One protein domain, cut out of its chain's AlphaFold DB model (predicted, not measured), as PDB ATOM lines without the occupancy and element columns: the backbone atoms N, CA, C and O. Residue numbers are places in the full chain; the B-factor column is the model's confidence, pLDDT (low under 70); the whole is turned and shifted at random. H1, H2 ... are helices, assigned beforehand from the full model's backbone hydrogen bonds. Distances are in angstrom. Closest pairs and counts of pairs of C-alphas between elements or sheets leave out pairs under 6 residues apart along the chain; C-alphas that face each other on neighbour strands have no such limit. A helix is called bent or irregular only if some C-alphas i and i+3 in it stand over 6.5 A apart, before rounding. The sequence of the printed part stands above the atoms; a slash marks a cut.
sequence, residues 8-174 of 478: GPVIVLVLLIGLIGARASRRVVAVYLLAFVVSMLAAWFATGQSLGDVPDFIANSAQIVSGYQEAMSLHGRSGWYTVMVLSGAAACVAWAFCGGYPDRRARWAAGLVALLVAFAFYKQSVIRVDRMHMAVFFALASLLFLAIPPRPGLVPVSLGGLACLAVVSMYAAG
ATOM      1  N   GLY A   8      34.719  33.573  17.431       85.31
ATOM      2  CA  GLY A   8      33.824  33.831  16.298       85.31
ATOM      3  C   GLY A   8      32.334  33.813  16.639       85.31
ATOM      4  O   GLY A   8      31.650  34.709  16.149       85.31
ATOM      5  N   PRO A   9      31.811  32.929  17.516       88.38
ATOM      6  CA  PRO A   9      30.418  33.028  17.954       88.38
ATOM      7  C   PRO A   9      30.095  34.381  18.599       88.38
ATOM      8  O   PRO A   9      29.037  34.944  18.333       88.38
ATOM      9  N   VAL A  10      31.024  34.952  19.377       89.50
ATOM     10  CA  VAL A  10      30.856  36.286  19.982       89.50
ATOM     11  C   VAL A  10      30.748  37.359  18.900       89.50
ATOM     12  O   VAL A  10      29.823  38.166  18.941       89.50
ATOM     13  N   ILE A  11      31.642  37.345  17.906       89.81
ATOM     14  CA  ILE A  11      31.601  38.291  16.778       89.81
ATOM     15  C   ILE A  11      30.277  38.157  16.016       89.81
ATOM     16  O   ILE A  11      29.647  39.166  15.695       89.81
ATOM     17  N   VAL A  12      29.829  36.923  15.767       92.25
ATOM     18  CA  VAL A  12      28.576  36.667  15.051       92.25
ATOM     19  C   VAL A  12      27.376  37.216  15.810       92.25
ATOM     20  O   VAL A  12      26.547  37.928  15.245       92.25
ATOM     21  N   LEU A  13      27.304  36.932  17.110       94.19
ATOM     22  CA  LEU A  13      26.227  37.404  17.971       94.19
ATOM     23  C   LEU A  13      26.219  38.929  18.082       94.19
ATOM     24  O   LEU A  13      25.158  39.529  17.944       94.19
ATOM     25  N   VAL A  14      27.378  39.566  18.269       94.00
ATOM     26  CA  VAL A  14      27.491  41.031  18.357       94.00
ATOM     27  C   VAL A  14      26.945  41.704  17.097       94.00
ATOM     28  O   VAL A  14      26.118  42.614  17.191       94.00
ATOM     29  N   LEU A  15      27.349  41.234  15.914       94.62
ATOM     30  CA  LEU A  15      26.875  41.790  14.645       94.62
ATOM     31  C   LEU A  15      25.386  41.504  14.419       94.62
ATOM     32  O   LEU A  15      24.644  42.399  14.012       94.62
ATOM     33  N   LEU A  16      24.920  40.292  14.740       96.00
ATOM     34  CA  LEU A  16      23.510  39.921  14.633       96.00
ATOM     35  C   LEU A  16      22.624  40.789  15.539       96.00
ATOM     36  O   LEU A  16      21.602  41.306  15.089       96.00
ATOM     37  N   ILE A  17      23.025  40.997  16.794       96.31
ATOM     38  CA  ILE A  17      22.317  41.866  17.740       96.31
ATOM     39  C   ILE A  17      22.322  43.310  17.236       96.31
ATOM     40  O   ILE A  17      21.287  43.970  17.310       96.31
ATOM     41  N   GLY A  18      23.433  43.789  16.670       94.25
ATOM     42  CA  GLY A  18      23.518  45.106  16.035       94.25
ATOM     43  C   GLY A  18      22.526  45.271  14.879       94.25
ATOM     44  O   GLY A  18      21.759  46.235  14.859       94.25
ATOM     45  N   LEU A  19      22.459  44.298  13.963       95.69
ATOM     46  CA  LEU A  19      21.490  44.275  12.859       95.69
ATOM     47  C   LEU A  19      20.046  44.257  13.369       95.69
ATOM     48  O   LEU A  19      19.186  44.982  12.860       95.69
ATOM     49  N   ILE A  20      19.774  43.465  14.410       94.31
ATOM     50  CA  ILE A  20      18.476  43.462  15.079       94.31
ATOM     51  C   ILE A  20      18.212  44.849  15.672       94.31
ATOM     52  O   ILE A  20      17.139  45.390  15.431       94.31
ATOM     53  N   GLY A  21      19.148  45.464  16.390       93.88
ATOM     54  CA  GLY A  21      19.012  46.818  16.937       93.88
ATOM     55  C   GLY A  21      18.681  47.863  15.871       93.88
ATOM     56  O   GLY A  21      17.786  48.681  16.072       93.88
ATOM     57  N   ALA A  22      19.317  47.755  14.705       93.00
ATOM     58  CA  ALA A  22      19.128  48.631  13.550       93.00
ATOM     59  C   ALA A  22      17.846  48.358  12.736       93.00
ATOM     60  O   ALA A  22      17.632  48.984  11.701       93.00
ATOM     61  N   ARG A  23      16.983  47.424  13.170       93.75
ATOM     62  CA  ARG A  23      15.803  46.950  12.414       93.75
ATOM     63  C   ARG A  23      16.127  46.489  10.990       93.75
ATOM     64  O   ARG A  23      15.316  46.669  10.080       93.75
ATOM     65  N   ALA A  24      17.279  45.849  10.801       94.50
ATOM     66  CA  ALA A  24      17.612  45.225   9.531       94.50
ATOM     67  C   ALA A  24      16.473  44.295   9.073       94.50
ATOM     68  O   ALA A  24      15.864  43.578   9.877       94.50
ATOM     69  N   SER A  25      16.165  44.318   7.776       96.56
ATOM     70  CA  SER A  25      15.134  43.446   7.216       96.56
ATOM     71  C   SER A  25      15.542  41.976   7.361       96.56
ATOM     72  O   SER A  25      16.729  41.645   7.429       96.56
ATOM     73  N   ARG A  26      14.561  41.061   7.344       95.88
ATOM     74  CA  ARG A  26      14.831  39.609   7.371       95.88
ATOM     75  C   ARG A  26      15.797  39.185   6.261       95.88
ATOM     76  O   ARG A  26      16.619  38.305   6.475       95.88
ATOM     77  N   ARG A  27      15.736  39.859   5.106       97.06
ATOM     78  CA  ARG A  27      16.653  39.645   3.982       97.06
ATOM     79  C   ARG A  27      18.094  39.998   4.345       97.06
ATOM     80  O   ARG A  27      18.978  39.210   4.050       97.06
ATOM     81  N   VAL A  28      18.338  41.135   4.997       97.19
ATOM     82  CA  VAL A  28      19.695  41.538   5.414       97.19
ATOM     83  C   VAL A  28      20.261  40.562   6.444       97.19
ATOM     84  O   VAL A  28      21.408  40.149   6.321       97.19
ATOM     85  N   VAL A  29      19.449  40.138   7.416       96.69
ATOM     86  CA  VAL A  29      19.863  39.128   8.404       96.69
ATOM     87  C   VAL A  29      20.185  37.792   7.728       96.69
ATOM     88  O   VAL A  29      21.216  37.195   8.020       96.69
ATOM     89  N   ALA A  30      19.351  37.343   6.786       96.88
ATOM     90  CA  ALA A  30      19.604  36.120   6.027       96.88
ATOM     91  C   ALA A  30      20.881  36.219   5.176       96.88
ATOM     92  O   ALA A  30      21.678  35.288   5.177       96.88
ATOM     93  N   VAL A  31      21.110  37.352   4.502       97.31
ATOM     94  CA  VAL A  31      22.340  37.606   3.733       97.31
ATOM     95  C   VAL A  31      23.565  37.585   4.642       97.31
ATOM     96  O   VAL A  31      24.564  36.982   4.279       97.31
ATOM     97  N   TYR A  32      23.486  38.187   5.828       96.06
ATOM     98  CA  TYR A  32      24.570  38.161   6.806       96.06
ATOM     99  C   TYR A  32      24.918  36.729   7.248       96.06
ATOM    100  O   TYR A  32      26.082  36.333   7.185       96.06
ATOM    101  N   LEU A  33      23.916  35.936   7.642       94.88
ATOM    102  CA  LEU A  33      24.120  34.547   8.065       94.88
ATOM    103  C   LEU A  33      24.631  33.671   6.915       94.88
ATOM    104  O   LEU A  33      25.530  32.858   7.111       94.88
ATOM    105  N   LEU A  34      24.103  33.865   5.705       95.88
ATOM    106  CA  LEU A  34      24.567  33.152   4.521       95.88
ATOM    107  C   LEU A  34      26.011  33.529   4.178       95.88
ATOM    108  O   LEU A  34      26.823  32.644   3.947       95.88
ATOM    109  N   ALA A  35      26.356  34.819   4.192       94.44
ATOM    110  CA  ALA A  35      27.717  35.288   3.941       94.44
ATOM    111  C   ALA A  35      28.702  34.737   4.978       94.44
ATOM    112  O   ALA A  35      29.812  34.341   4.624       94.44
ATOM    113  N   PHE A  36      28.291  34.651   6.245       91.12
ATOM    114  CA  PHE A  36      29.068  33.997   7.291       91.12
ATOM    115  C   PHE A  36      29.335  32.521   6.964       91.12
ATOM    116  O   PHE A  36      30.491  32.111   6.916       91.12
ATOM    117  N   VAL A  37      28.291  31.738   6.675       91.81
ATOM    118  CA  VAL A  37      28.435  30.307   6.362       91.81
ATOM    119  C   VAL A  37      29.275  30.100   5.102       91.81
ATOM    120  O   VAL A  37      30.204  29.298   5.111       91.81
ATOM    121  N   VAL A  38      28.998  30.850   4.035       94.19
ATOM    122  CA  VAL A  38      29.722  30.743   2.762       94.19
ATOM    123  C   VAL A  38      31.189  31.125   2.935       94.19
ATOM    124  O   VAL A  38      32.051  30.396   2.462       94.19
ATOM    125  N   SER A  39      31.499  32.220   3.637       92.19
ATOM    126  CA  SER A  39      32.893  32.623   3.871       92.19
ATOM    127  C   SER A  39      33.645  31.642   4.770       92.19
ATOM    128  O   SER A  39      34.816  31.368   4.518       92.19
ATOM    129  N   MET A  40      32.977  31.071   5.777       89.19
ATOM    130  CA  MET A  40      33.546  30.032   6.631       89.19
ATOM    131  C   MET A  40      33.861  28.768   5.828       89.19
ATOM    132  O   MET A  40      34.985  28.285   5.898       89.19
ATOM    133  N   LEU A  41      32.910  28.261   5.038       91.94
ATOM    134  CA  LEU A  41      33.108  27.074   4.200       91.94
ATOM    135  C   LEU A  41      34.157  27.315   3.111       91.94
ATOM    136  O   LEU A  41      35.010  26.465   2.884       91.94
ATOM    137  N   ALA A  42      34.139  28.487   2.473       93.56
ATOM    138  CA  ALA A  42      35.146  28.854   1.485       93.56
ATOM    139  C   ALA A  42      36.550  28.859   2.105       93.56
ATOM    140  O   ALA A  42      37.462  28.274   1.533       93.56
ATOM    141  N   ALA A  43      36.719  29.459   3.289       91.50
ATOM    142  CA  ALA A  43      37.993  29.439   4.001       91.50
ATOM    143  C   ALA A  43      38.392  28.019   4.439       91.50
ATOM    144  O   ALA A  43      39.556  27.658   4.306       91.50
ATOM    145  N   TRP A  44      37.436  27.215   4.914       92.06
ATOM    146  CA  TRP A  44      37.643  25.825   5.327       92.06
ATOM    147  C   TRP A  44      38.224  24.982   4.187       92.06
ATOM    148  O   TRP A  44      39.326  24.444   4.304       92.06
ATOM    149  N   PHE A  45      37.544  24.966   3.038       94.25
ATOM    150  CA  PHE A  45      38.005  24.230   1.862       94.25
ATOM    151  C   PHE A  45      39.274  24.834   1.248       94.25
ATOM    152  O   PHE A  45      40.137  24.089   0.793       94.25
ATOM    153  N   ALA A  46      39.442  26.162   1.279       95.31
ATOM    154  CA  ALA A  46      40.668  26.812   0.804       95.31
ATOM    155  C   ALA A  46      41.908  26.415   1.622       95.31
ATOM    156  O   ALA A  46      43.014  26.432   1.091       95.31
ATOM    157  N   THR A  47      41.733  26.022   2.888       91.88
ATOM    158  CA  THR A  47      42.805  25.453   3.723       91.88
ATOM    159  C   THR A  47      42.994  23.941   3.557       91.88
ATOM    160  O   THR A  47      43.727  23.336   4.332       91.88
ATOM    161  N   GLY A  48      42.339  23.320   2.570       93.12
ATOM    162  CA  GLY A  48      42.439  21.883   2.295       93.12
ATOM    163  C   GLY A  48      41.659  20.992   3.265       93.12
ATOM    164  O   GLY A  48      41.801  19.776   3.203       93.12
ATOM    165  N   GLN A  49      40.835  21.574   4.143       92.81
ATOM    166  CA  GLN A  49      40.048  20.820   5.116       92.81
ATOM    167  C   GLN A  49      38.828  20.182   4.445       92.81
ATOM    168  O   GLN A  49      38.137  20.805   3.633       92.81
ATOM    169  N   SER A  50      38.528  18.946   4.818       94.94
ATOM    170  CA  SER A  50      37.343  18.204   4.403       94.94
ATOM    171  C   SER A  50      36.193  18.404   5.396       94.94
ATOM    172  O   SER A  50      36.375  18.868   6.521       94.94
ATOM    173  N   LEU A  51      34.963  18.040   5.017       92.75
ATOM    174  CA  LEU A  51      33.843  18.037   5.972       92.75
ATOM    175  C   LEU A  51      34.009  16.971   7.070       92.75
ATOM    176  O   LEU A  51      33.414  17.108   8.139       92.75
ATOM    177  N   GLY A  52      34.818  15.937   6.818       95.25
ATOM    178  CA  GLY A  52      35.140  14.896   7.793       95.25
ATOM    179  C   GLY A  52      35.981  15.397   8.967       95.25
ATOM    180  O   GLY A  52      35.934  14.783  10.024       95.25
ATOM    181  N   ASP A  53      36.661  16.541   8.822       92.88
ATOM    182  CA  ASP A  53      37.529  17.118   9.859       92.88
ATOM    183  C   ASP A  53      36.750  17.963  10.889       92.88
ATOM    184  O   ASP A  53      37.284  18.372  11.922       92.88
ATOM    185  N   VAL A  54      35.462  18.239  10.636       91.50
ATOM    186  CA  VAL A  54      34.617  19.071  11.512       91.50
ATOM    187  C   VAL A  54      34.475  18.496  12.931       91.50
ATOM    188  O   VAL A  54      34.621  19.273  13.883       91.50
ATOM    189  N   PRO A  55      34.213  17.186  13.137       94.12
ATOM    190  CA  PRO A  55      34.131  16.608  14.476       94.12
ATOM    191  C   PRO A  55      35.427  16.783  15.271       94.12
ATOM    192  O   PRO A  55      35.373  17.225  16.420       94.12
ATOM    193  N   ASP A  56      36.583  16.522  14.655       92.44
ATOM    194  CA  ASP A  56      37.887  16.666  15.306       92.44
ATOM    195  C   ASP A  56      38.204  18.126  15.614       92.44
ATOM    196  O   ASP A  56      38.643  18.446  16.722       92.44
ATOM    197  N   PHE A  57      37.900  19.039  14.692       90.75
ATOM    198  CA  PHE A  57      38.052  20.470  14.928       90.75
ATOM    199  C   PHE A  57      37.225  20.948  16.122       90.75
ATOM    200  O   PHE A  57      37.755  21.648  16.987       90.75
ATOM    201  N   ILE A  58      35.947  20.562  16.208       91.38
ATOM    202  CA  ILE A  58      35.075  20.934  17.330       91.38
ATOM    203  C   ILE A  58      35.585  20.299  18.624       91.38
ATOM    204  O   ILE A  58      35.731  20.996  19.629       91.38
ATOM    205  N   ALA A  59      35.889  19.001  18.606       93.25
ATOM    206  CA  ALA A  59      36.293  18.267  19.796       93.25
ATOM    207  C   ALA A  59      37.639  18.758  20.348       93.25
ATOM    208  O   ALA A  59      37.776  18.901  21.560       93.25
ATOM    209  N   ASN A  60      38.620  19.046  19.491       93.44
ATOM    210  CA  ASN A  60      39.933  19.552  19.904       93.44
ATOM    211  C   ASN A  60      39.865  21.036  20.293       93.44
ATOM    212  O   ASN A  60      40.464  21.439  21.288       93.44
ATOM    213  N   SER A  61      39.059  21.844  19.593       91.62
ATOM    214  CA  SER A  61      38.801  23.233  20.000       91.62
ATOM    215  C   SER A  61      38.114  23.315  21.361       91.62
ATOM    216  O   SER A  61      38.413  24.222  22.133       91.62
ATOM    217  N   ALA A  62      37.210  22.382  21.676       91.19
ATOM    218  CA  ALA A  62      36.560  22.325  22.979       91.19
ATOM    219  C   ALA A  62      37.575  22.091  24.109       91.19
ATOM    220  O   ALA A  62      37.495  22.797  25.109       91.19
ATOM    221  N   GLN A  63      38.561  21.201  23.915       92.38
ATOM    222  CA  GLN A  63      39.645  20.965  24.884       92.38
ATOM    223  C   GLN A  63      40.503  22.212  25.120       92.38
ATOM    224  O   GLN A  63      40.800  22.568  26.258       92.38
ATOM    225  N   ILE A  64      40.845  22.926  24.041       91.50
ATOM    226  CA  ILE A  64      41.542  24.214  24.139       91.50
ATOM    227  C   ILE A  64      40.686  25.206  24.942       91.50
ATOM    228  O   ILE A  64      41.155  25.859  25.865       91.50
ATOM    229  N   VAL A  65      39.393  25.335  24.649       88.12
ATOM    230  CA  VAL A  65      38.544  26.293  25.378       88.12
ATOM    231  C   VAL A  65      38.376  25.915  26.856       88.12
ATOM    232  O   VAL A  65      38.405  26.814  27.698       88.12
ATOM    233  N   SER A  66      38.219  24.628  27.182       86.12
ATOM    234  CA  SER A  66      37.978  24.169  28.555       86.12
ATOM    235  C   SER A  66      39.210  24.303  29.450       86.12
ATOM    236  O   SER A  66      39.086  24.827  30.555       86.12
ATOM    237  N   GLY A  67      40.393  23.903  28.977       87.31
ATOM    238  CA  GLY A  67      41.619  23.953  29.784       87.31
ATOM    239  C   GLY A  67      42.299  25.330  29.832       87.31
ATOM    240  O   GLY A  67      43.157  25.571  30.682       87.31
ATOM    241  N   TYR A  68      41.899  26.280  28.970       86.94
ATOM    242  CA  TYR A  68      42.557  27.590  28.861       86.94
ATOM    243  C   TYR A  68      42.621  28.357  30.187       86.94
ATOM    244  O   TYR A  68      43.637  28.974  30.480       86.94
ATOM    245  N   GLN A  69      41.545  28.353  30.981       82.88
ATOM    246  CA  GLN A  69      41.489  29.086  32.256       82.88
ATOM    247  C   GLN A  69      42.589  28.645  33.216       82.88
ATOM    248  O   GLN A  69      43.340  29.475  33.720       82.88
ATOM    249  N   GLU A  70      42.670  27.340  33.444       83.12
ATOM    250  CA  GLU A  70      43.602  26.741  34.384       83.12
ATOM    251  C   GLU A  70      45.043  26.867  33.891       83.12
ATOM    252  O   GLU A  70      45.945  27.259  34.634       83.12
ATOM    253  N   ALA A  71      45.255  26.599  32.605       86.44
ATOM    254  CA  ALA A  71      46.573  26.642  32.018       86.44
ATOM    255  C   ALA A  71      47.093  28.082  31.894       86.44
ATOM    256  O   ALA A  71      48.237  28.388  32.218       86.44
ATOM    257  N   MET A  72      46.274  29.024  31.460       86.25
ATOM    258  CA  MET A  72      46.769  30.341  31.069       86.25
ATOM    259  C   MET A  72      46.603  31.395  32.166       86.25
ATOM    260  O   MET A  72      46.972  32.540  31.949       86.25
ATOM    261  N   SER A  73      46.086  31.053  33.348       83.56
ATOM    262  CA  SER A  73      45.969  32.019  34.443       83.56
ATOM    263  C   SER A  73      47.325  32.516  34.953       83.56
ATOM    264  O   SER A  73      48.234  31.718  35.163       83.56
ATOM    265  N   LEU A  74      47.435  33.815  35.232       79.38
ATOM    266  CA  LEU A  74      48.571  34.380  35.969       79.38
ATOM    267  C   LEU A  74      48.180  34.658  37.424       79.38
ATOM    268  O   LEU A  74      47.175  35.329  37.697       79.38
ATOM    269  N   HIS A  75      48.999  34.179  38.358       76.50
ATOM    270  CA  HIS A  75      48.815  34.332  39.805       76.50
ATOM    271  C   HIS A  75      49.833  35.322  40.401       76.50
ATOM    272  O   HIS A  75      50.716  35.822  39.709       76.50
ATOM    273  N   GLY A  76      49.653  35.709  41.667       70.19
ATOM    274  CA  GLY A  76      50.560  36.642  42.361       70.19
ATOM    275  C   GLY A  76      50.264  38.140  42.184       70.19
ATOM    276  O   GLY A  76      50.946  38.974  42.773       70.19
ATOM    277  N   ARG A  77      49.221  38.515  41.427       72.00
ATOM    278  CA  ARG A  77      48.751  39.912  41.332       72.00
ATOM    279  C   ARG A  77      47.524  40.185  42.194       72.00
ATOM    280  O   ARG A  77      46.584  39.391  42.199       72.00
ATOM    281  N   SER A  78      47.520  41.351  42.848       76.69
ATOM    282  CA  SER A  78      46.444  41.796  43.742       76.69
ATOM    283  C   SER A  78      45.061  41.734  43.078       76.69
ATOM    284  O   SER A  78      44.885  42.112  41.917       76.69
ATOM    285  N   GLY A  79      44.063  41.272  43.838       76.88
ATOM    286  CA  GLY A  79      42.673  41.142  43.388       76.88
ATOM    287  C   GLY A  79      42.017  42.466  42.984       76.88
ATOM    288  O   GLY A  79      40.990  42.455  42.306       76.88
ATOM    289  N   TRP A  80      42.628  43.606  43.326       81.00
ATOM    290  CA  TRP A  80      42.139  44.929  42.938       81.00
ATOM    291  C   TRP A  80      42.026  45.090  41.413       81.00
ATOM    292  O   TRP A  80      41.086  45.724  40.940       81.00
ATOM    293  N   TYR A  81      42.914  44.460  40.631       82.31
ATOM    294  CA  TYR A  81      42.850  44.516  39.168       82.31
ATOM    295  C   TYR A  81      41.549  43.907  38.641       82.31
ATOM    296  O   TYR A  81      40.912  44.487  37.766       82.31
ATOM    297  N   THR A  82      41.103  42.788  39.218       83.06
ATOM    298  CA  THR A  82      39.809  42.180  38.874       83.06
ATOM    299  C   THR A  82      38.666  43.151  39.158       83.06
ATOM    300  O   THR A  82      37.768  43.297  38.329       83.06
ATOM    301  N   VAL A  83      38.716  43.859  40.292       86.69
ATOM    302  CA  VAL A  83      37.715  44.877  40.643       86.69
ATOM    303  C   VAL A  83      37.712  46.010  39.617       86.69
ATOM    304  O   VAL A  83      36.635  46.399  39.164       86.69
ATOM    305  N   MET A  84      38.877  46.503  39.177       87.56
ATOM    306  CA  MET A  84      38.932  47.536  38.135       87.56
ATOM    307  C   MET A  84      38.309  47.079  36.816       87.56
ATOM    308  O   MET A  84      37.538  47.830  36.224       87.56
ATOM    309  N   VAL A  85      38.645  45.871  36.342       89.19
ATOM    310  CA  VAL A  85      38.117  45.340  35.076       89.19
ATOM    311  C   VAL A  85      36.601  45.196  35.174       89.19
ATOM    312  O   VAL A  85      35.887  45.657  34.287       89.19
ATOM    313  N   LEU A  86      36.091  44.633  36.274       90.19
ATOM    314  CA  LEU A  86      34.650  44.517  36.517       90.19
ATOM    315  C   LEU A  86      33.964  45.886  36.561       90.19
ATOM    316  O   LEU A  86      32.894  46.053  35.980       90.19
ATOM    317  N   SER A  87      34.596  46.874  37.193       91.00
ATOM    318  CA  SER A  87      34.070  48.238  37.293       91.00
ATOM    319  C   SER A  87      34.047  48.928  35.925       91.00
ATOM    320  O   SER A  87      33.045  49.538  35.563       91.00
ATOM    321  N   GLY A  88      35.109  48.777  35.127       91.44
ATOM    322  CA  GLY A  88      35.180  49.282  33.754       91.44
ATOM    323  C   GLY A  88      34.159  48.614  32.830       91.44
ATOM    324  O   GLY A  88      33.479  49.300  32.067       91.44
ATOM    325  N   ALA A  89      33.985  47.294  32.946       92.69
ATOM    326  CA  ALA A  89      32.962  46.544  32.218       92.69
ATOM    327  C   ALA A  89      31.552  47.021  32.594       92.69
ATOM    328  O   ALA A  89      30.755  47.346  31.713       92.69
ATOM    329  N   ALA A  90      31.258  47.129  33.893       94.12
ATOM    330  CA  ALA A  90      29.976  47.615  34.391       94.12
ATOM    331  C   ALA A  90      29.698  49.054  33.932       94.12
ATOM    332  O   ALA A  90      28.588  49.346  33.489       94.12
ATOM    333  N   ALA A  91      30.708  49.930  33.956       93.62
ATOM    334  CA  ALA A  91      30.602  51.297  33.459       93.62
ATOM    335  C   ALA A  91      30.290  51.338  31.954       93.62
ATOM    336  O   ALA A  91      29.401  52.083  31.548       93.62
ATOM    337  N   CYS A  92      30.949  50.510  31.133       93.62
ATOM    338  CA  CYS A  92      30.658  50.410  29.698       93.62
ATOM    339  C   CYS A  92      29.224  49.942  29.436       93.62
ATOM    340  O   CYS A  92      28.524  50.523  28.609       93.62
ATOM    341  N   VAL A  93      28.768  48.911  30.154       95.19
ATOM    342  CA  VAL A  93      27.407  48.378  30.011       95.19
ATOM    343  C   VAL A  93      26.372  49.413  30.458       95.19
ATOM    344  O   VAL A  93      25.418  49.678  29.730       95.19
ATOM    345  N   ALA A  94      26.573  50.057  31.609       94.75
ATOM    346  CA  ALA A  94      25.690  51.112  32.097       94.75
ATOM    347  C   ALA A  94      25.639  52.301  31.124       94.75
ATOM    348  O   ALA A  94      24.555  52.771  30.768       94.75
ATOM    349  N   TRP A  95      26.798  52.740  30.622       94.69
ATOM    350  CA  TRP A  95      26.901  53.789  29.610       94.69
ATOM    351  C   TRP A  95      26.142  53.413  28.329       94.69
ATOM    352  O   TRP A  95      25.366  54.219  27.807       94.69
ATOM    353  N   ALA A  96      26.249  52.155  27.891       94.94
ATOM    354  CA  ALA A  96      25.527  51.637  26.735       94.94
ATOM    355  C   ALA A  96      24.005  51.691  26.904       94.94
ATOM    356  O   ALA A  96      23.317  51.896  25.912       94.94
ATOM    357  N   PHE A  97      23.459  51.581  28.119       94.31
ATOM    358  CA  PHE A  97      22.023  51.778  28.373       94.31
ATOM    359  C   PHE A  97      21.623  53.261  28.502       94.31
ATOM    360  O   PHE A  97      20.475  53.633  28.227       94.31
ATOM    361  N   CYS A  98      22.567  54.130  28.863       91.81
ATOM    362  CA  CYS A  98      22.372  55.577  28.974       91.81
ATOM    363  C   CYS A  98      22.486  56.333  27.640       91.81
ATOM    364  O   CYS A  98      22.110  57.503  27.583       91.81
ATOM    365  N   GLY A  99      22.919  55.676  26.562       90.94
ATOM    366  CA  GLY A  99      23.054  56.295  25.242       90.94
ATOM    367  C   GLY A  99      21.760  56.896  24.660       90.94
ATOM    368  O   GLY A  99      20.620  56.555  25.035       90.94
ATOM    369  N   GLY A 100      21.955  57.828  23.730       92.00
ATOM    370  CA  GLY A 100      20.951  58.562  22.963       92.00
ATOM    371  C   GLY A 100      20.452  57.789  21.746       92.00
ATOM    372  O   GLY A 100      20.584  58.246  20.618       92.00
ATOM    373  N   TYR A 101      19.889  56.602  21.970       93.69
ATOM    374  CA  TYR A 101      19.332  55.772  20.897       93.69
ATOM    375  C   TYR A 101      17.932  56.224  20.473       93.69
ATOM    376  O   TYR A 101      17.176  56.705  21.324       93.69
ATOM    377  N   PRO A 102      17.543  55.970  19.208       89.88
ATOM    378  CA  PRO A 102      16.226  56.338  18.688       89.88
ATOM    379  C   PRO A 102      15.067  55.634  19.409       89.88
ATOM    380  O   PRO A 102      13.971  56.179  19.483       89.88
ATOM    381  N   ASP A 103      15.284  54.436  19.964       93.38
ATOM    382  CA  ASP A 103      14.241  53.682  20.663       93.38
ATOM    383  C   ASP A 103      14.783  52.633  21.652       93.38
ATOM    384  O   ASP A 103      15.990  52.414  21.802       93.38
ATOM    385  N   ARG A 104      13.846  51.958  22.335       93.38
ATOM    386  CA  ARG A 104      14.118  50.920  23.336       93.38
ATOM    387  C   ARG A 104      14.842  49.698  22.756       93.38
ATOM    388  O   ARG A 104      15.680  49.135  23.451       93.38
ATOM    389  N   ARG A 105      14.553  49.281  21.521       93.56
ATOM    390  CA  ARG A 105      15.174  48.107  20.882       93.56
ATOM    391  C   ARG A 105      16.645  48.369  20.579       93.56
ATOM    392  O   ARG A 105      17.477  47.545  20.941       93.56
ATOM    393  N   ALA A 106      16.964  49.517  19.982       93.88
ATOM    394  CA  ALA A 106      18.344  49.926  19.725       93.88
ATOM    395  C   ALA A 106      19.154  50.032  21.030       93.88
ATOM    396  O   ALA A 106      20.282  49.553  21.098       93.88
ATOM    397  N   ARG A 107      18.539  50.558  22.098       94.81
ATOM    398  CA  ARG A 107      19.153  50.624  23.434       94.81
ATOM    399  C   ARG A 107      19.467  49.246  24.020       94.81
ATOM    400  O   ARG A 107      20.571  49.039  24.508       94.81
ATOM    401  N   TRP A 108      18.523  48.302  23.973       95.94
ATOM    402  CA  TRP A 108      18.768  46.934  24.450       95.94
ATOM    403  C   TRP A 108      19.822  46.210  23.619       95.94
ATOM    404  O   TRP A 108      20.668  45.527  24.185       95.94
ATOM    405  N   ALA A 109      19.796  46.383  22.296       95.44
ATOM    406  CA  ALA A 109      20.804  45.812  21.413       95.44
ATOM    407  C   ALA A 109      22.204  46.343  21.749       95.44
ATOM    408  O   ALA A 109      23.125  45.552  21.922       95.44
ATOM    409  N   ALA A 110      22.355  47.658  21.919       94.25
ATOM    410  CA  ALA A 110      23.629  48.261  22.293       94.25
ATOM    411  C   ALA A 110      24.106  47.819  23.685       94.25
ATOM    412  O   ALA A 110      25.273  47.473  23.845       94.25
ATOM    413  N   GLY A 111      23.206  47.755  24.672       95.38
ATOM    414  CA  GLY A 111      23.519  47.236  26.004       95.38
ATOM    415  C   GLY A 111      23.973  45.774  25.983       95.38
ATOM    416  O   GLY A 111      24.950  45.423  26.639       95.38
ATOM    417  N   LEU A 112      23.320  44.926  25.181       95.94
ATOM    418  CA  LEU A 112      23.693  43.519  25.029       95.94
ATOM    419  C   LEU A 112      25.013  43.344  24.261       95.94
ATOM    420  O   LEU A 112      25.826  42.508  24.640       95.94
ATOM    421  N   VAL A 113      25.261  44.155  23.226       95.00
ATOM    422  CA  VAL A 113      26.559  44.199  22.530       95.00
ATOM    423  C   VAL A 113      27.666  44.603  23.499       95.00
ATOM    424  O   VAL A 113      28.673  43.905  23.585       95.00
ATOM    425  N   ALA A 114      27.470  45.679  24.266       94.69
ATOM    426  CA  ALA A 114      28.436  46.124  25.263       94.69
ATOM    427  C   ALA A 114      28.692  45.040  26.317       94.69
ATOM    428  O   ALA A 114      29.843  44.809  26.666       94.69
ATOM    429  N   LEU A 115      27.651  44.330  26.767       94.81
ATOM    430  CA  LEU A 115      27.784  43.218  27.709       94.81
ATOM    431  C   LEU A 115      28.614  42.066  27.131       94.81
ATOM    432  O   LEU A 115      29.539  41.603  27.791       94.81
ATOM    433  N   LEU A 116      28.317  41.620  25.906       93.19
ATOM    434  CA  LEU A 116      29.048  40.526  25.256       93.19
ATOM    435  C   LEU A 116      30.516  40.882  25.013       93.19
ATOM    436  O   LEU A 116      31.401  40.080  25.305       93.19
ATOM    437  N   VAL A 117      30.773  42.091  24.510       91.44
ATOM    438  CA  VAL A 117      32.129  42.595  24.267       91.44
ATOM    439  C   VAL A 117      32.885  42.728  25.589       91.44
ATOM    440  O   VAL A 117      33.970  42.165  25.730       91.44
ATOM    441  N   ALA A 118      32.298  43.400  26.584       91.75
ATOM    442  CA  ALA A 118      32.924  43.583  27.889       91.75
ATOM    443  C   ALA A 118      33.214  42.241  28.571       91.75
ATOM    444  O   ALA A 118      34.295  42.077  29.125       91.75
ATOM    445  N   PHE A 119      32.305  41.265  28.483       89.44
ATOM    446  CA  PHE A 119      32.509  39.924  29.029       89.44
ATOM    447  C   PHE A 119      33.635  39.158  28.314       89.44
ATOM    448  O   PHE A 119      34.488  38.563  28.975       89.44
ATOM    449  N   ALA A 120      33.678  39.193  26.979       87.50
ATOM    450  CA  ALA A 120      34.710  38.507  26.203       87.50
ATOM    451  C   ALA A 120      36.120  39.029  26.529       87.50
ATOM    452  O   ALA A 120      37.039  38.239  26.747       87.50
ATOM    453  N   PHE A 121      36.280  40.351  26.631       86.00
ATOM    454  CA  PHE A 121      37.563  40.962  26.985       86.00
ATOM    455  C   PHE A 121      37.878  40.852  28.475       86.00
ATOM    456  O   PHE A 121      39.030  40.617  28.831       86.00
ATOM    457  N   TYR A 122      36.868  40.920  29.346       86.81
ATOM    458  CA  TYR A 122      37.025  40.608  30.765       86.81
ATOM    459  C   TYR A 122      37.667  39.228  30.948       86.81
ATOM    460  O   TYR A 122      38.624  39.101  31.712       86.81
ATOM    461  N   LYS A 123      37.206  38.205  30.207       83.50
ATOM    462  CA  LYS A 123      37.809  36.869  30.285       83.50
ATOM    463  C   LYS A 123      39.280  36.912  29.889       83.50
ATOM    464  O   LYS A 123      40.096  36.367  30.617       83.50
ATOM    465  N   GLN A 124      39.650  37.598  28.812       82.25
ATOM    466  CA  GLN A 124      41.059  37.695  28.411       82.25
ATOM    467  C   GLN A 124      41.936  38.364  29.483       82.25
ATOM    468  O   GLN A 124      43.014  37.857  29.786       82.25
ATOM    469  N   SER A 125      41.460  39.443  30.107       82.88
ATOM    470  CA  SER A 125      42.262  40.241  31.045       82.88
ATOM    471  C   SER A 125      42.276  39.731  32.478       82.88
ATOM    472  O   SER A 125      43.248  39.957  33.190       82.88
ATOM    473  N   VAL A 126      41.226  39.040  32.929       81.38
ATOM    474  CA  VAL A 126      41.183  38.476  34.289       81.38
ATOM    475  C   VAL A 126      41.851  37.110  34.368       81.38
ATOM    476  O   VAL A 126      42.413  36.786  35.412       81.38
ATOM    477  N   ILE A 127      41.854  36.336  33.278       79.50
ATOM    478  CA  ILE A 127      42.659  35.109  33.199       79.50
ATOM    479  C   ILE A 127      44.136  35.490  33.233       79.50
ATOM    480  O   ILE A 127      44.870  35.070  34.126       79.50
ATOM    481  N   ARG A 128      44.557  36.359  32.308       82.88
ATOM    482  CA  ARG A 128      45.923  36.873  32.241       82.88
ATOM    483  C   ARG A 128      45.987  38.314  32.699       82.88
ATOM    484  O   ARG A 128      45.970  39.240  31.898       82.88
ATOM    485  N   VAL A 129      46.104  38.499  34.013       81.19
ATOM    486  CA  VAL A 129      46.348  39.824  34.589       81.19
ATOM    487  C   VAL A 129      47.815  40.199  34.371       81.19
ATOM    488  O   VAL A 129      48.641  40.106  35.274       81.19
ATOM    489  N   ASP A 130      48.152  40.658  33.173       83.06
ATOM    490  CA  ASP A 130      49.431  41.304  32.871       83.06
ATOM    491  C   ASP A 130      49.224  42.724  32.325       83.06
ATOM    492  O   ASP A 130      48.103  43.204  32.168       83.06
ATOM    493  N   ARG A 131      50.324  43.452  32.106       83.06
ATOM    494  CA  ARG A 131      50.263  44.841  31.623       83.06
ATOM    495  C   ARG A 131      49.563  44.952  30.265       83.06
ATOM    496  O   ARG A 131      48.771  45.868  30.061       83.06
ATOM    497  N   MET A 132      49.831  44.012  29.361       84.12
ATOM    498  CA  MET A 132      49.329  44.046  27.992       84.12
ATOM    499  C   MET A 132      47.829  43.752  27.952       84.12
ATOM    500  O   MET A 132      47.071  44.544  27.398       84.12
ATOM    501  N   HIS A 133      47.374  42.670  28.582       87.06
ATOM    502  CA  HIS A 133      45.960  42.290  28.561       87.06
ATOM    503  C   HIS A 133      45.072  43.302  29.298       87.06
ATOM    504  O   HIS A 133      43.936  43.545  28.886       87.06
ATOM    505  N   MET A 134      45.579  43.935  30.361       86.88
ATOM    506  CA  MET A 134      44.870  45.021  31.045       86.88
ATOM    507  C   MET A 134      44.780  46.273  30.165       86.88
ATOM    508  O   MET A 134      43.706  46.864  30.055       86.88
ATOM    509  N   ALA A 135      45.874  46.654  29.497       87.06
ATOM    510  CA  ALA A 135      45.875  47.775  28.562       87.06
ATOM    511  C   ALA A 135      44.888  47.547  27.408       87.06
ATOM    512  O   ALA A 135      44.068  48.415  27.122       87.06
ATOM    513  N   VAL A 136      44.888  46.359  26.797       87.62
ATOM    514  CA  VAL A 136      43.961  46.019  25.705       87.62
ATOM    515  C   VAL A 136      42.502  46.154  26.148       87.62
ATOM    516  O   VAL A 136      41.705  46.768  25.437       87.62
ATOM    517  N   PHE A 137      42.143  45.656  27.336       91.44
ATOM    518  CA  PHE A 137      40.780  45.797  27.853       91.44
ATOM    519  C   PHE A 137      40.363  47.256  28.020       91.44
ATOM    520  O   PHE A 137      39.296  47.642  27.547       91.44
ATOM    521  N   PHE A 138      41.196  48.080  28.658       91.12
ATOM    522  CA  PHE A 138      40.843  49.480  28.889       91.12
ATOM    523  C   PHE A 138      40.862  50.317  27.606       91.12
ATOM    524  O   PHE A 138      40.014  51.197  27.453       91.12
ATOM    525  N   ALA A 139      41.733  50.010  26.642       89.38
ATOM    526  CA  ALA A 139      41.695  50.616  25.312       89.38
ATOM    527  C   ALA A 139      40.367  50.312  24.597       89.38
ATOM    528  O   ALA A 139      39.727  51.206  24.047       89.38
ATOM    529  N   LEU A 140      39.892  49.069  24.657       89.00
ATOM    530  CA  LEU A 140      38.615  48.683  24.055       89.00
ATOM    531  C   LEU A 140      37.411  49.261  24.805       89.00
ATOM    532  O   LEU A 140      36.458  49.712  24.174       89.00
ATOM    533  N   ALA A 141      37.466  49.315  26.136       91.25
ATOM    534  CA  ALA A 141      36.466  49.998  26.953       91.25
ATOM    535  C   ALA A 141      36.360  51.488  26.572       91.25
ATOM    536  O   ALA A 141      35.262  52.024  26.430       91.25
ATOM    537  N   SER A 142      37.500  52.134  26.312       89.75
ATOM    538  CA  SER A 142      37.575  53.513  25.811       89.75
ATOM    539  C   SER A 142      36.866  53.657  24.457       89.75
ATOM    540  O   SER A 142      36.053  54.561  24.266       89.75
ATOM    541  N   LEU A 143      37.106  52.722  23.529       88.50
ATOM    542  CA  LEU A 143      36.437  52.701  22.224       88.50
ATOM    543  C   LEU A 143      34.927  52.460  22.336       88.50
ATOM    544  O   LEU A 143      34.167  53.065  21.583       88.50
ATOM    545  N   LEU A 144      34.467  51.641  23.287       88.81
ATOM    546  CA  LEU A 144      33.035  51.488  23.562       88.81
ATOM    547  C   LEU A 144      32.412  52.809  24.029       88.81
ATOM    548  O   LEU A 144      31.345  53.181  23.542       88.81
ATOM    549  N   PHE A 145      33.086  53.545  24.918       88.69
ATOM    550  CA  PHE A 145      32.630  54.866  25.365       88.69
ATOM    551  C   PHE A 145      32.496  55.870  24.218       88.69
ATOM    552  O   PHE A 145      31.543  56.650  24.214       88.69
ATOM    553  N   LEU A 146      33.405  55.811  23.241       88.62
ATOM    554  CA  LEU A 146      33.352  56.624  22.026       88.62
ATOM    555  C   LEU A 146      32.247  56.176  21.056       88.62
ATOM    556  O   LEU A 146      31.588  57.013  20.445       88.62
ATOM    557  N   ALA A 147      32.042  54.867  20.902       88.25
ATOM    558  CA  ALA A 147      31.083  54.304  19.951       88.25
ATOM    559  C   ALA A 147      29.616  54.507  20.370       88.25
ATOM    560  O   ALA A 147      28.720  54.477  19.524       88.25
ATOM    561  N   ILE A 148      29.352  54.691  21.668       90.19
ATOM    562  CA  ILE A 148      28.003  54.890  22.206       90.19
ATOM    563  C   ILE A 148      27.595  56.363  22.053       90.19
ATOM    564  O   ILE A 148      28.213  57.230  22.675       90.19
ATOM    565  N   PRO A 149      26.524  56.677  21.297       90.25
ATOM    566  CA  PRO A 149      26.092  58.057  21.115       90.25
ATOM    567  C   PRO A 149      25.564  58.629  22.444       90.25
ATOM    568  O   PRO A 149      24.616  58.068  23.006       90.25
ATOM    569  N   PRO A 150      26.118  59.737  22.972       90.88
ATOM    570  CA  PRO A 150      25.588  60.369  24.177       90.88
ATOM    571  C   PRO A 150      24.221  61.013  23.949       90.88
ATOM    572  O   PRO A 150      23.913  61.506  22.865       90.88
ATOM    573  N   ARG A 151      23.410  61.085  25.010       90.62
ATOM    574  CA  ARG A 151      22.254  61.999  25.036       90.62
ATOM    575  C   ARG A 151      22.733  63.456  25.093       90.62
ATOM    576  O   ARG A 151      23.813  63.702  25.642       90.62
ATOM    577  N   PRO A 152      21.930  64.424  24.613       85.94
ATOM    578  CA  PRO A 152      22.205  65.842  24.836       85.94
ATOM    579  C   PRO A 152      22.485  66.110  26.325       85.94
ATOM    580  O   PRO A 152      21.723  65.673  27.184       85.94
ATOM    581  N   GLY A 153      23.616  66.754  26.630       87.62
ATOM    582  CA  GLY A 153      24.079  67.024  28.002       87.62
ATOM    583  C   GLY A 153      25.007  65.967  28.623       87.62
ATOM    584  O   GLY A 153      25.706  66.280  29.580       87.62
ATOM    585  N   LEU A 154      25.098  64.751  28.066       91.50
ATOM    586  CA  LEU A 154      25.991  63.692  28.572       91.50
ATOM    587  C   LEU A 154      27.317  63.571  27.804       91.50
ATOM    588  O   LEU A 154      28.130  62.711  28.129       91.50
ATOM    589  N   VAL A 155      27.569  64.439  26.819       90.81
ATOM    590  CA  VAL A 155      28.837  64.474  26.064       90.81
ATOM    591  C   VAL A 155      30.066  64.600  26.982       90.81
ATOM    592  O   VAL A 155      31.013  63.838  26.782       90.81
ATOM    593  N   PRO A 156      30.076  65.462  28.026       91.75
ATOM    594  CA  PRO A 156      31.215  65.536  28.943       91.75
ATOM    595  C   PRO A 156      31.469  64.221  29.689       91.75
ATOM    596  O   PRO A 156      32.617  63.890  29.960       91.75
ATOM    597  N   VAL A 157      30.419  63.441  29.974       89.56
ATOM    598  CA  VAL A 157      30.545  62.118  30.607       89.56
ATOM    599  C   VAL A 157      31.197  61.126  29.646       89.56
ATOM    600  O   VAL A 157      32.073  60.374  30.062       89.56
ATOM    601  N   SER A 158      30.833  61.147  28.359       88.62
ATOM    602  CA  SER A 158      31.472  60.298  27.341       88.62
ATOM    603  C   SER A 158      32.947  60.622  27.179       88.62
ATOM    604  O   SER A 158      33.773  59.717  27.199       88.62
ATOM    605  N   LEU A 159      33.277  61.911  27.047       91.69
ATOM    606  CA  LEU A 159      34.655  62.372  26.886       91.69
ATOM    607  C   LEU A 159      35.480  62.121  28.152       91.69
ATOM    608  O   LEU A 159      36.618  61.672  28.055       91.69
ATOM    609  N   GLY A 160      34.897  62.347  29.332       92.62
ATOM    610  CA  GLY A 160      35.530  62.053  30.615       92.62
ATOM    611  C   GLY A 160      35.770  60.557  30.818       92.62
ATOM    612  O   GLY A 160      36.855  60.167  31.235       92.62
ATOM    613  N   GLY A 161      34.799  59.708  30.467       91.31
ATOM    614  CA  GLY A 161      34.937  58.252  30.508       91.31
ATOM    615  C   GLY A 161      35.985  57.737  29.521       91.31
ATOM    616  O   GLY A 161      36.859  56.967  29.913       91.31
ATOM    617  N   LEU A 162      35.958  58.230  28.278       92.19
ATOM    618  CA  LEU A 162      36.971  57.961  27.256       92.19
ATOM    619  C   LEU A 162      38.374  58.327  27.757       92.19
ATOM    620  O   LEU A 162      39.275  57.493  27.717       92.19
ATOM    621  N   ALA A 163      38.554  59.553  28.255       91.44
ATOM    622  CA  ALA A 163      39.836  60.032  28.756       91.44
ATOM    623  C   ALA A 163      40.314  59.223  29.969       91.44
ATOM    624  O   ALA A 163      41.468  58.806  30.011       91.44
ATOM    625  N   CYS A 164      39.426  58.948  30.929       93.50
ATOM    626  CA  CYS A 164      39.738  58.157  32.118       93.50
ATOM    627  C   CYS A 164      40.219  56.747  31.746       93.50
ATOM    628  O   CYS A 164      41.302  56.333  32.154       93.50
ATOM    629  N   LEU A 165      39.462  56.025  30.915       91.94
ATOM    630  CA  LEU A 165      39.809  54.663  30.502       91.94
ATOM    631  C   LEU A 165      41.076  54.631  29.635       91.94
ATOM    632  O   LEU A 165      41.893  53.723  29.793       91.94
ATOM    633  N   ALA A 166      41.296  55.640  28.787       87.94
ATOM    634  CA  ALA A 166      42.519  55.761  28.001       87.94
ATOM    635  C   ALA A 166      43.746  55.981  28.900       87.94
ATOM    636  O   ALA A 166      44.767  55.320  28.718       87.94
ATOM    637  N   VAL A 167      43.638  56.838  29.921       89.56
ATOM    638  CA  VAL A 167      44.708  57.049  30.911       89.56
ATOM    639  C   VAL A 167      44.995  55.765  31.687       89.56
ATOM    640  O   VAL A 167      46.159  55.392  31.831       89.56
ATOM    641  N   VAL A 168      43.962  55.042  32.130       89.12
ATOM    642  CA  VAL A 168      44.136  53.745  32.807       89.12
ATOM    643  C   VAL A 168      44.804  52.727  31.878       89.12
ATOM    644  O   VAL A 168      45.704  52.008  32.309       89.12
ATOM    645  N   SER A 169      44.429  52.697  30.597       87.19
ATOM    646  CA  SER A 169      45.072  51.855  29.585       87.19
ATOM    647  C   SER A 169      46.557  52.183  29.418       87.19
ATOM    648  O   SER A 169      47.379  51.271  29.366       87.19
ATOM    649  N   MET A 170      46.917  53.466  29.334       85.38
ATOM    650  CA  MET A 170      48.310  53.914  29.204       85.38
ATOM    651  C   MET A 170      49.120  53.587  30.460       85.38
ATOM    652  O   MET A 170      50.242  53.093  30.367       85.38
ATOM    653  N   TYR A 171      48.538  53.803  31.641       85.88
ATOM    654  CA  TYR A 171      49.154  53.413  32.906       85.88
ATOM    655  C   TYR A 171      49.406  51.899  32.954       85.88
ATOM    656  O   TYR A 171      50.520  51.467  33.245       85.88
ATOM    657  N   ALA A 172      48.407  51.087  32.586       83.44
ATOM    658  CA  ALA A 172      48.534  49.633  32.534       83.44
ATOM    659  C   ALA A 172      49.613  49.172  31.539       83.44
ATOM    660  O   ALA A 172      50.369  48.251  31.848       83.44
ATOM    661  N   ALA A 173      49.732  49.842  30.388       80.88
ATOM    662  CA  ALA A 173      50.755  49.569  29.378       80.88
ATOM    663  C   ALA A 173      52.179  49.978  29.811       80.88
ATOM    664  O   ALA A 173      53.145  49.602  29.148       80.88
ATOM    665  N   GLY A 174      52.333  50.718  30.916       80.62
ATOM    666  CA  GLY A 174      53.618  51.266  31.358       80.62
ATOM    667  C   GLY A 174      54.040  52.534  30.609       80.62
ATOM    668  O   GLY A 174      55.209  52.910  30.651       80.62
TER     669      GLY A 174
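What this domain is: This is residues 8 to 174 of the 478 residues of an uncharacterized protein of Solirubrobacterales bacterium 67-14 (UniProt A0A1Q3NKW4). Helices H4, H5 and H6 form an up-and-down bundle with H7 packed on H6, and H1 is side by side with H5. H2 is loosely beside H1, and H3 crosses the open side between H2 and the bundle, residues 55 to 67 standing free. The printed part has 167 residues with seven named helices, H1 to H7 in order, and no named strand; its class is all helix. It is flat, spanning 54 by 48 by 21 A, and only just loose, close to compact, with a radius of gyration of the C-alphas of 18.8 A.

Where its parts are: H1, residues 8 to 21, begins at C-alpha 8 (33.824, 33.831, 16.298). H2 is residues 26 to 46, 29.6 A long; H3 is 51 to 72, 30.8 A. H4 is 80 to 98, H5 is 104 to 127, 34.1 A, and H6 is 131 to 147. H7, residues 155 to 173, ends at C-alpha 173 (50.755, 49.569, 29.378).

How they stand to each other: In the bundle each helix runs against the one before. H4 and H5 form a hairpin, closest C-alphas Ala 96 and Gly 111, 4.9 A. H5 touches H6 with residues 114 to 125 alone. H6 and H7 form a hairpin at 14 degrees, closest C-alphas Ala 135 and Ser 169, 4.3 A. H1 touches H5, closest C-alphas Gly 21 and Ala 106, 4.2 A. H1 and H2 are close but not clearly touching. H3 is irregular, C-alphas 66 and 69 being 7.1 A apart, with a kink of 33 degrees near residue 66. Every O i to N i+4 pair is within hydrogen-bond range in H1, H2, H4, H5, H6 and H7; in H3, 14 of 18 are.

The domain as a whole: The C-alphas of Gly 52 and Gly 153 are farthest apart, 57.0 A. The printed part has no cut and no long link. Mean pLDDT of the printed part is 90.1, and no printed residue is under 70.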